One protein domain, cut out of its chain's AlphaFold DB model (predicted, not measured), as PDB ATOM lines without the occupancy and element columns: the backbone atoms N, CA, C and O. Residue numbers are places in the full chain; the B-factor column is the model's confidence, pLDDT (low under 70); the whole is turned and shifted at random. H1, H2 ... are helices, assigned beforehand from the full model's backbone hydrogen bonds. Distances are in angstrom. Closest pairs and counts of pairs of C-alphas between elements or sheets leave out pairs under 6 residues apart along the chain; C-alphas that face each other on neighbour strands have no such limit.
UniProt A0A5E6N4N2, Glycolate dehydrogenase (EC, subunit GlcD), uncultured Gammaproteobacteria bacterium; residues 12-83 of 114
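Overview. This is residues 12 to 83 of the 114 residues of the protein "Glycolate dehydrogenase (EC, subunit GlcD)" of uncultured Gammaproteobacteria bacterium (UniProt A0A5E6N4N2). Two short helices, H1 and H2, lie side by side; H3, the longest, extends away, and residues 60 to 83 fold back from its far end. The class is all helix, yet under half of the 72 printed residues, 31, are in the three named helices, H1 to H3 in order, with no named strand. It is compact, radius of gyration of the C-alphas 12.6 A, spans 36 by 27 by 23 A.

Arrangement. H1, residues 12 to 21, touches H2, residues 37 to 43, the same way at a shallow tilt of 20 degrees; closest are C-alphas 13 and 39, 6.2 A. H3, residues 46 to 59, is apart from H1 and meets H2 only through their link. Every O i to N i+4 pair is within hydrogen-bond range in H1 and H3; H2 has 0 of 3, and 3 of 4 O i to N i+3 pairs.

Along the chain. Find C-alpha 12 at (164.698, 323.463, 317.750), where H1 begins; H3 runs 20.4 A to C-alpha 59 at (177.906, 336.470, 291.953).

Size, cuts and confidence. The printed part has no cut; the H1 to H2 link is long; residues 74 to 83 have pLDDT under 70.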
ATOM      1  N   GLY A  12     165.091 322.647 318.899       92.06
ATOM      2  CA  GLY A  12     164.698 323.463 317.750       92.06
ATOM      3  C   GLY A  12     165.032 322.785 316.418       92.06
ATOM      4  O   GLY A  12     164.211 322.776 315.502       92.06
ATOM      5  N   THR A  13     166.204 322.155 316.323       91.94
ATOM      6  CA  THR A  13     166.626 321.405 315.132       91.94
ATOM      7  C   THR A  13     165.717 320.204 314.866       91.94
ATOM      8  O   THR A  13     165.371 319.949 313.712       91.94
ATOM      9  N   GLU A  14     165.293 319.477 315.901       94.62
ATOM     10  CA  GLU A  14     164.364 318.347 315.766       94.62
ATOM     11  C   GLU A  14     162.992 318.780 315.237       94.62
ATOM     12  O   GLU A  14     162.452 318.136 314.337       94.62
ATOM     13  N   ILE A  15     162.461 319.910 315.715       94.88
ATOM     14  CA  ILE A  15     161.197 320.475 315.213       94.88
ATOM     15  C   ILE A  15     161.297 320.819 313.721       94.88
ATOM     16  O   ILE A  15     160.364 320.561 312.953       94.88
ATOM     17  N   LEU A  16     162.420 321.401 313.292       94.88
ATOM     18  CA  LEU A  16     162.638 321.745 311.885       94.88
ATOM     19  C   LEU A  16     162.697 320.494 311.003       94.88
ATOM     20  O   LEU A  16     162.064 320.465 309.949       94.88
ATOM     21  N   LYS A  17     163.403 319.449 311.448       94.62
ATOM     22  CA  LYS A  17     163.462 318.166 310.733       94.62
ATOM     23  C   LYS A  17     162.083 317.525 310.620       94.62
ATOM     24  O   LYS A  17     161.673 317.184 309.518       94.62
ATOM     25  N   LEU A  18     161.328 317.483 311.719       96.81
ATOM     26  CA  LEU A  18     159.951 316.988 311.714       96.81
ATOM     27  C   LEU A  18     159.065 317.769 310.733       96.81
ATOM     28  O   LEU A  18     158.258 317.178 310.021       96.81
ATOM     29  N   SER A  19     159.222 319.093 310.670       96.38
ATOM     30  CA  SER A  19     158.468 319.924 309.725       96.38
ATOM     31  C   SER A  19     158.745 319.512 308.278       96.38
ATOM     32  O   SER A  19     157.807 319.404 307.496       96.38
ATOM     33  N   VAL A  20     160.006 319.240 307.930       96.19
ATOM     34  CA  VAL A  20     160.410 318.750 306.601       96.19
ATOM     35  C   VAL A  20     159.870 317.344 306.333       96.19
ATOM     36  O   VAL A  20     159.305 317.111 305.267       96.19
ATOM     37  N   ASP A  21     159.973 316.430 307.302       96.62
ATOM     38  CA  ASP A  21     159.474 315.051 307.176       96.62
ATOM     39  C   ASP A  21     157.957 315.006 306.921       96.62
ATOM     40  O   ASP A  21     157.453 314.118 306.234       96.62
ATOM     41  N   MET A  22     157.228 316.005 307.426       97.56
ATOM     42  CA  MET A  22     155.790 316.191 307.212       97.56
ATOM     43  C   MET A  22     155.448 316.948 305.912       97.56
ATOM     44  O   MET A  22     154.291 317.310 305.699       97.56
ATOM     45  N   GLY A  23     156.430 317.200 305.039       95.94
ATOM     46  CA  GLY A  23     156.255 317.910 303.766       95.94
ATOM     47  C   GLY A  23     156.284 319.439 303.871       95.94
ATOM     48  O   GLY A  23     155.910 320.130 302.925       95.94
ATOM     49  N   GLY A  24     156.696 319.974 305.019       96.19
ATOM     50  CA  GLY A  24     156.941 321.396 305.237       96.19
ATOM     51  C   GLY A  24     158.345 321.834 304.808       96.19
ATOM     52  O   GLY A  24     159.012 321.206 303.991       96.19
ATOM     53  N   THR A  25     158.800 322.956 305.364       94.38
ATOM     54  CA  THR A  25     160.083 323.594 305.028       94.38
ATOM     55  C   THR A  25     160.758 324.137 306.286       94.38
ATOM     56  O   THR A  25     160.079 324.496 307.248       94.38
ATOM     57  N   ILE A  26     162.092 324.230 306.284       92.62
ATOM     58  CA  ILE A  26     162.892 324.758 307.407       92.62
ATOM     59  C   ILE A  26     162.599 326.243 307.673       92.62
ATOM     60  O   ILE A  26     162.798 326.755 308.776       92.62
ATOM     61  N   THR A  27     162.136 326.963 306.657       90.50
ATOM     62  CA  THR A  27     161.805 328.383 306.745       90.50
ATOM     63  C   THR A  27     160.542 328.700 305.952       90.50
ATOM     64  O   THR A  27     160.368 328.200 304.842       90.50
ATOM     65  N   GLY A  28     159.673 329.530 306.541       88.19
ATOM     66  CA  GLY A  28     158.505 330.120 305.883       88.19
ATOM     67  C   GLY A  28     158.744 331.582 305.498       88.19
ATOM     68  O   GLY A  28     158.807 331.903 304.317       88.19
ATOM     69  N   GLU A  29     158.896 332.464 306.494       90.75
ATOM     70  CA  GLU A  29     159.109 333.910 306.283       90.75
ATOM     71  C   GLU A  29     160.544 334.363 306.603       90.75
ATOM     72  O   GLU A  29     161.169 335.112 305.855       90.75
ATOM     73  N   HIS A  30     161.083 333.890 307.729       84.31
ATOM     74  CA  HIS A  30     162.402 334.256 308.222       84.31
ATOM     75  C   HIS A  30     163.403 333.228 307.733       84.31
ATOM     76  O   HIS A  30     163.272 332.054 308.089       84.31
ATOM     77  N   GLY A  31     164.383 333.671 306.941       86.56
ATOM     78  CA  GLY A  31     165.388 332.817 306.309       86.56
ATOM     79  C   GLY A  31     166.196 331.935 307.271       86.56
ATOM     80  O   GLY A  31     165.917 331.809 308.464       86.56
ATOM     81  N   VAL A  32     167.209 331.278 306.716       90.94
ATOM     82  CA  VAL A  32     167.982 330.236 307.412       90.94
ATOM     83  C   VAL A  32     168.929 330.812 308.468       90.94
ATOM     84  O   VAL A  32     169.130 330.199 309.513       90.94
ATOM     85  N   GLY A  33     169.514 331.980 308.186       86.19
ATOM     86  CA  GLY A  33     170.487 332.604 309.078       86.19
ATOM     87  C   GLY A  33     171.696 331.703 309.325       86.19
ATOM     88  O   GLY A  33     172.194 331.078 308.393       86.19
ATOM     89  N   VAL A  34     172.181 331.670 310.567       85.00
ATOM     90  CA  VAL A  34     173.182 330.680 311.025       85.00
ATOM     91  C   VAL A  34     172.490 329.561 311.788       85.00
ATOM     92  O   VAL A  34     172.852 328.395 311.678       85.00
ATOM     93  N   GLU A  35     171.449 329.928 312.525       85.06
ATOM     94  CA  GLU A  35     170.747 329.087 313.476       85.06
ATOM     95  C   GLU A  35     170.053 327.884 312.827       85.06
ATOM     96  O   GLU A  35     169.933 326.842 313.462       85.06
ATOM     97  N   LYS A  36     169.655 327.977 311.548       87.75
ATOM     98  CA  LYS A  36     169.010 326.868 310.820       87.75
ATOM     99  C   LYS A  36     169.918 326.200 309.783       87.75
ATOM    100  O   LYS A  36     169.462 325.290 309.091       87.75
ATOM    101  N   LEU A  37     171.187 326.610 309.655       88.06
ATOM    102  CA  LEU A  37     172.090 326.086 308.613       88.06
ATOM    103  C   LEU A  37     172.269 324.574 308.708       88.06
ATOM    104  O   LEU A  37     172.262 323.896 307.687       88.06
ATOM    105  N   ASN A  38     172.377 324.033 309.918       83.62
ATOM    106  CA  ASN A  38     172.565 322.596 310.113       83.62
ATOM    107  C   ASN A  38     171.339 321.782 309.673       83.62
ATOM    108  O   ASN A  38     171.482 320.658 309.192       83.62
ATOM    109  N   ALA A  39     170.136 322.349 309.794       89.88
ATOM    110  CA  ALA A  39     168.911 321.685 309.370       89.88
ATOM    111  C   ALA A  39     168.800 321.599 307.839       89.88
ATOM    112  O   ALA A  39     168.170 320.673 307.343       89.88
ATOM    113  N   MET A  40     169.432 322.506 307.079       91.75
ATOM    114  CA  MET A  40     169.348 322.542 305.606       91.75
ATOM    115  C   MET A  40     169.757 321.227 304.941       91.75
ATOM    116  O   MET A  40     169.162 320.850 303.937       91.75
ATOM    117  N   CYS A  41     170.717 320.504 305.525       90.81
ATOM    118  CA  CYS A  41     171.150 319.188 305.050       90.81
ATOM    119  C   CYS A  41     170.074 318.099 305.148       90.81
ATOM    120  O   CYS A  41     170.230 317.028 304.572       90.81
ATOM    121  N   HIS A  42     169.011 318.348 305.914       94.00
ATOM    122  CA  HIS A  42     167.859 317.460 306.018       94.00
ATOM    123  C   HIS A  42     166.816 317.745 304.930       94.00
ATOM    124  O   HIS A  42     166.150 316.827 304.471       94.00
ATOM    125  N   GLN A  43     166.684 319.005 304.501       94.31
ATOM    126  CA  GLN A  43     165.726 319.403 303.462       94.31
ATOM    127  C   GLN A  43     166.283 319.262 302.045       94.31
ATOM    128  O   GLN A  43     165.537 318.897 301.141       94.31
ATOM    129  N   PHE A  44     167.569 319.557 301.850       93.12
ATOM    130  CA  PHE A  44     168.212 319.552 300.540       93.12
ATOM    131  C   PHE A  44     169.275 318.468 300.461       93.12
ATOM    132  O   PHE A  44     170.063 318.269 301.391       93.12
ATOM    133  N   ASN A  45     169.335 317.795 299.318       90.69
ATOM    134  CA  ASN A  45     170.405 316.852 299.043       90.69
ATOM    135  C   ASN A  45     171.702 317.582 298.646       90.69
ATOM    136  O   ASN A  45     171.715 318.775 298.339       90.69
ATOM    137  N   SER A  46     172.819 316.852 298.628       89.12
ATOM    138  CA  SER A  46     174.135 317.441 298.352       89.12
ATOM    139  C   SER A  46     174.228 318.114 296.979       89.12
ATOM    140  O   SER A  46     174.863 319.155 296.872       89.12
ATOM    141  N   LYS A  47     173.559 317.574 295.950       90.19
ATOM    142  CA  LYS A  47     173.590 318.140 294.592       90.19
ATOM    143  C   LYS A  47     172.842 319.468 294.515       90.19
ATOM    144  O   LYS A  47     173.273 320.381 293.825       90.19
ATOM    145  N   GLU A  48     171.724 319.590 295.225       93.31
ATOM    146  CA  GLU A  48     170.971 320.848 295.303       93.31
ATOM    147  C   GLU A  48     171.793 321.936 296.000       93.31
ATOM    148  O   GLU A  48     171.848 323.075 295.537       93.31
ATOM    149  N   LEU A  49     172.491 321.571 297.076       90.94
ATOM    150  CA  LEU A  49     173.372 322.493 297.786       90.94
ATOM    151  C   LEU A  49     174.594 322.888 296.952       90.94
ATOM    152  O   LEU A  49     174.982 324.054 296.979       90.94
ATOM    153  N   GLU A  50     175.171 321.964 296.180       91.00
ATOM    154  CA  GLU A  50     176.230 322.268 295.208       91.00
ATOM    155  C   GLU A  50     175.768 323.328 294.204       91.00
ATOM    156  O   GLU A  50     176.462 324.323 294.012       91.00
ATOM    157  N   VAL A  51     174.555 323.198 293.657       94.31
ATOM    158  CA  VAL A  51     173.983 324.213 292.757       94.31
ATOM    159  C   VAL A  51     173.856 325.575 293.449       94.31
ATOM    160  O   VAL A  51     174.166 326.606 292.848       94.31
ATOM    161  N   PHE A  52     173.445 325.624 294.719       93.19
ATOM    162  CA  PHE A  52     173.390 326.890 295.462       93.19
ATOM    163  C   PHE A  52     174.773 327.528 295.643       93.19
ATOM    164  O   PHE A  52     174.909 328.749 295.503       93.19
ATOM    165  N   HIS A  53     175.799 326.716 295.909       91.25
ATOM    166  CA  HIS A  53     177.189 327.173 295.986       91.25
ATOM    167  C   HIS A  53     177.712 327.667 294.636       91.25
ATOM    168  O   HIS A  53     178.353 328.716 294.586       91.25
ATOM    169  N   GLU A  54     177.399 326.980 293.539       93.31
ATOM    170  CA  GLU A  54     177.782 327.396 292.186       93.31
ATOM    171  C   GLU A  54     177.164 328.746 291.816       93.31
ATOM    172  O   GLU A  54     177.872 329.660 291.388       93.31
ATOM    173  N   ILE A  55     175.860 328.920 292.058       94.62
ATOM    174  CA  ILE A  55     175.174 330.200 291.834       94.62
ATOM    175  C   ILE A  55     175.842 331.298 292.666       94.62
ATOM    176  O   ILE A  55     176.149 332.376 292.157       94.62
ATOM    177  N   LYS A  56     176.106 331.026 293.945       91.75
ATOM    178  CA  LYS A  56     176.777 331.969 294.841       91.75
ATOM    179  C   LYS A  56     178.166 332.360 294.323       91.75
ATOM    180  O   LYS A  56     178.493 333.545 294.349       91.75
ATOM    181  N   ALA A  57     178.949 331.408 293.824       92.19
ATOM    182  CA  ALA A  57     180.292 331.650 293.305       92.19
ATOM    183  C   ALA A  57     180.299 332.538 292.050       92.19
ATOM    184  O   ALA A  57     181.229 333.322 291.869       92.19
ATOM    185  N   VAL A  58     179.255 332.474 291.215       96.38
ATOM    186  CA  VAL A  58     179.117 333.355 290.040       96.38
ATOM    187  C   VAL A  58     178.964 334.822 290.453       96.38
ATOM    188  O   VAL A  58     179.560 335.702 289.832       96.38
ATOM    189  N   PHE A  59     178.187 335.099 291.503       94.81
ATOM    190  CA  PHE A  59     177.906 336.470 291.953       94.81
ATOM    191  C   PHE A  59     178.860 336.983 293.036       94.81
ATOM    192  O   PHE A  59     178.940 338.189 293.262       94.81
ATOM    193  N   ASP A  60     179.580 336.092 293.712       94.06
ATOM    194  CA  ASP A  60     180.558 336.437 294.737       94.06
ATOM    195  C   ASP A  60     181.807 335.542 294.657       94.06
ATOM    196  O   ASP A  60     182.045 334.717 295.545       94.06
ATOM    197  N   PRO A  61     182.640 335.707 293.611       92.25
ATOM    198  CA  PRO A  61     183.820 334.864 293.402       92.25
ATOM    199  C   PRO A  61     184.842 334.952 294.542       92.25
ATOM    200  O   PRO A  61     185.625 334.032 294.757       92.25
ATOM    201  N   GLN A  62     184.848 336.070 295.272       92.56
ATOM    202  CA  GLN A  62     185.746 336.317 296.402       92.56
ATOM    203  C   GLN A  62     185.116 335.950 297.752       92.56
ATOM    204  O   GLN A  62     185.774 336.070 298.784       92.56
ATOM    205  N   SER A  63     183.861 335.492 297.751       87.00
ATOM    206  CA  SER A  63     183.113 335.083 298.942       87.00
ATOM    207  C   SER A  63     183.074 336.149 300.052       87.00
ATOM    208  O   SER A  63     183.255 335.841 301.234       87.00
ATOM    209  N   LEU A  64     182.866 337.414 299.671       91.88
ATOM    210  CA  LEU A  64     182.816 338.573 300.569       91.88
ATOM    211  C   LEU A  64     181.406 338.876 301.086       91.88
ATOM    212  O   LEU A  64     181.246 339.473 302.154       91.88
ATOM    213  N   LEU A  65     180.367 338.485 300.350       90.19
ATOM    214  CA  LEU A  65     178.987 338.752 300.735       90.19
ATOM    215  C   LEU A  65     178.540 337.715 301.768       90.19
ATOM    216  O   LEU A  65     178.008 336.659 301.415       90.19
ATOM    217  N   ASN A  66     178.728 338.083 303.038       89.00
ATOM    218  CA  ASN A  66     178.241 337.377 304.224       89.00
ATOM    219  C   ASN A  66     178.787 335.936 304.354       89.00
ATOM    220  O   ASN A  66     178.019 334.970 304.309       89.00
ATOM    221  N   PRO A  67     180.116 335.774 304.506       84.88
ATOM    222  CA  PRO A  67     180.746 334.461 304.597       84.88
ATOM    223  C   PRO A  67     180.199 333.656 305.783       84.88
ATOM    224  O   PRO A  67     179.902 334.199 306.846       84.88
ATOM    225  N   GLY A  68     180.047 332.347 305.583       81.19
ATOM    226  CA  GLY A  68     179.500 331.430 306.591       81.19
ATOM    227  C   GLY A  68     177.983 331.516 306.786       81.19
ATOM    228  O   GLY A  68     177.436 330.761 307.585       81.19
ATOM    229  N   LYS A  69     177.283 332.394 306.058       72.88
ATOM    230  CA  LYS A  69     175.826 332.550 306.123       72.88
ATOM    231  C   LYS A  69     175.219 332.413 304.731       72.88
ATOM    232  O   LYS A  69     174.990 333.410 304.053       72.88
ATOM    233  N   ALA A  70     174.981 331.181 304.298       77.44
ATOM    234  CA  ALA A  70     174.199 330.910 303.092       77.44
ATOM    235  C   ALA A  70     173.789 329.435 303.030       77.44
ATOM    236  O   ALA A  70     172.623 329.107 303.230       77.44
ATOM    237  N   TYR A  71     174.764 328.553 302.798       85.62
ATOM    238  CA  TYR A  71     174.528 327.147 302.491       85.62
ATOM    239  C   TYR A  71     175.574 326.277 303.195       85.62
ATOM    240  O   TYR A  71     176.762 326.617 303.155       85.62
ATOM    241  N   PRO A  72     175.173 325.186 303.872       84.69
ATOM    242  CA  PRO A  72     176.126 324.287 304.507       84.69
ATOM    243  C   PRO A  72     176.830 323.394 303.477       84.69
ATOM    244  O   PRO A  72     176.347 323.185 302.365       84.69
ATOM    245  N   ASN A  73     177.945 322.798 303.896       76.88
ATOM    246  CA  ASN A  73     178.539 321.644 303.227       76.88
ATOM    247  C   ASN A  73     178.167 320.397 304.035       76.88
ATOM    248  O   ASN A  73     178.690 320.195 305.129       76.88
ATOM    249  N   CYS A  74     177.275 319.553 303.516       66.44
ATOM    250  CA  CYS A  74     176.734 318.409 304.267       66.44
ATOM    251  C   CYS A  74     177.703 317.230 304.442       66.44
ATOM    252  O   CYS A  74     177.316 316.179 304.943       66.44
ATOM    253  N   THR A  75     178.969 317.393 304.054       53.34
ATOM    254  CA  THR A  75     180.029 316.387 304.219       53.34
ATOM    255  C   THR A  75     180.438 316.194 305.686       53.34
ATOM    256  O   THR A  75     181.110 315.220 306.012       53.34
ATOM    257  N   VAL A  76     180.026 317.085 306.593       43.06
ATOM    258  CA  VAL A  76     180.316 316.974 308.025       43.06
ATOM    259  C   VAL A  76     179.074 317.365 308.813       43.06
ATOM    260  O   VAL A  76     178.600 318.493 308.718       43.06
ATOM    261  N   VAL A  77     178.548 316.434 309.608       40.41
ATOM    262  CA  VAL A  77     177.552 316.746 310.636       40.41
ATOM    263  C   VAL A  77     178.299 317.535 311.711       40.41
ATOM    264  O   VAL A  77     178.981 316.957 312.555       40.41
ATOM    265  N   LEU A  78     178.305 318.863 311.602       42.84
ATOM    266  CA  LEU A  78     179.055 319.713 312.518       42.84
ATOM    267  C   LEU A  78     178.333 319.747 313.866       42.84
ATOM    268  O   LEU A  78     177.233 320.284 313.979       42.84
ATOM    269  N   SER A  79     178.978 319.215 314.907       35.84
ATOM    270  CA  SER A  79     178.723 319.709 316.255       35.84
ATOM    271  C   SER A  79     179.067 321.203 316.277       35.84
ATOM    272  O   SER A  79     179.975 321.654 315.572       35.84
ATOM    273  N   TRP A  80     178.330 321.982 317.067       35.44
ATOM    274  CA  TRP A  80     178.409 323.446 317.157       35.44
ATOM    275  C   TRP A  80     179.834 324.023 317.289       35.44
ATOM    276  O   TRP A  80     180.084 325.161 316.897       35.44
ATOM    277  N   VAL A  81     180.803 323.221 317.738       39.12
ATOM    278  CA  VAL A  81     182.223 323.590 317.851       39.12
ATOM    279  C   VAL A  81     182.897 323.824 316.489       39.12
ATOM    280  O   VAL A  81     183.888 324.546 316.414       39.12
ATOM    281  N   GLN A  82     182.370 323.270 315.394       36.88
ATOM    282  CA  GLN A  82     183.093 323.226 314.121       36.88
ATOM    283  C   GLN A  82     182.509 324.109 313.006       36.88
ATOM    284  O   GLN A  82     183.077 324.183 311.913       36.88
ATOM    285  N   CYS A  83     181.475 324.905 313.308       34.00
ATOM    286  CA  CYS A  83     181.036 326.006 312.435       34.00
ATOM    287  C   CYS A  83     182.114 327.108 312.281       34.00
ATOM    288  O   CYS A  83     182.005 327.970 311.413       34.00
TER     289      CYS A  83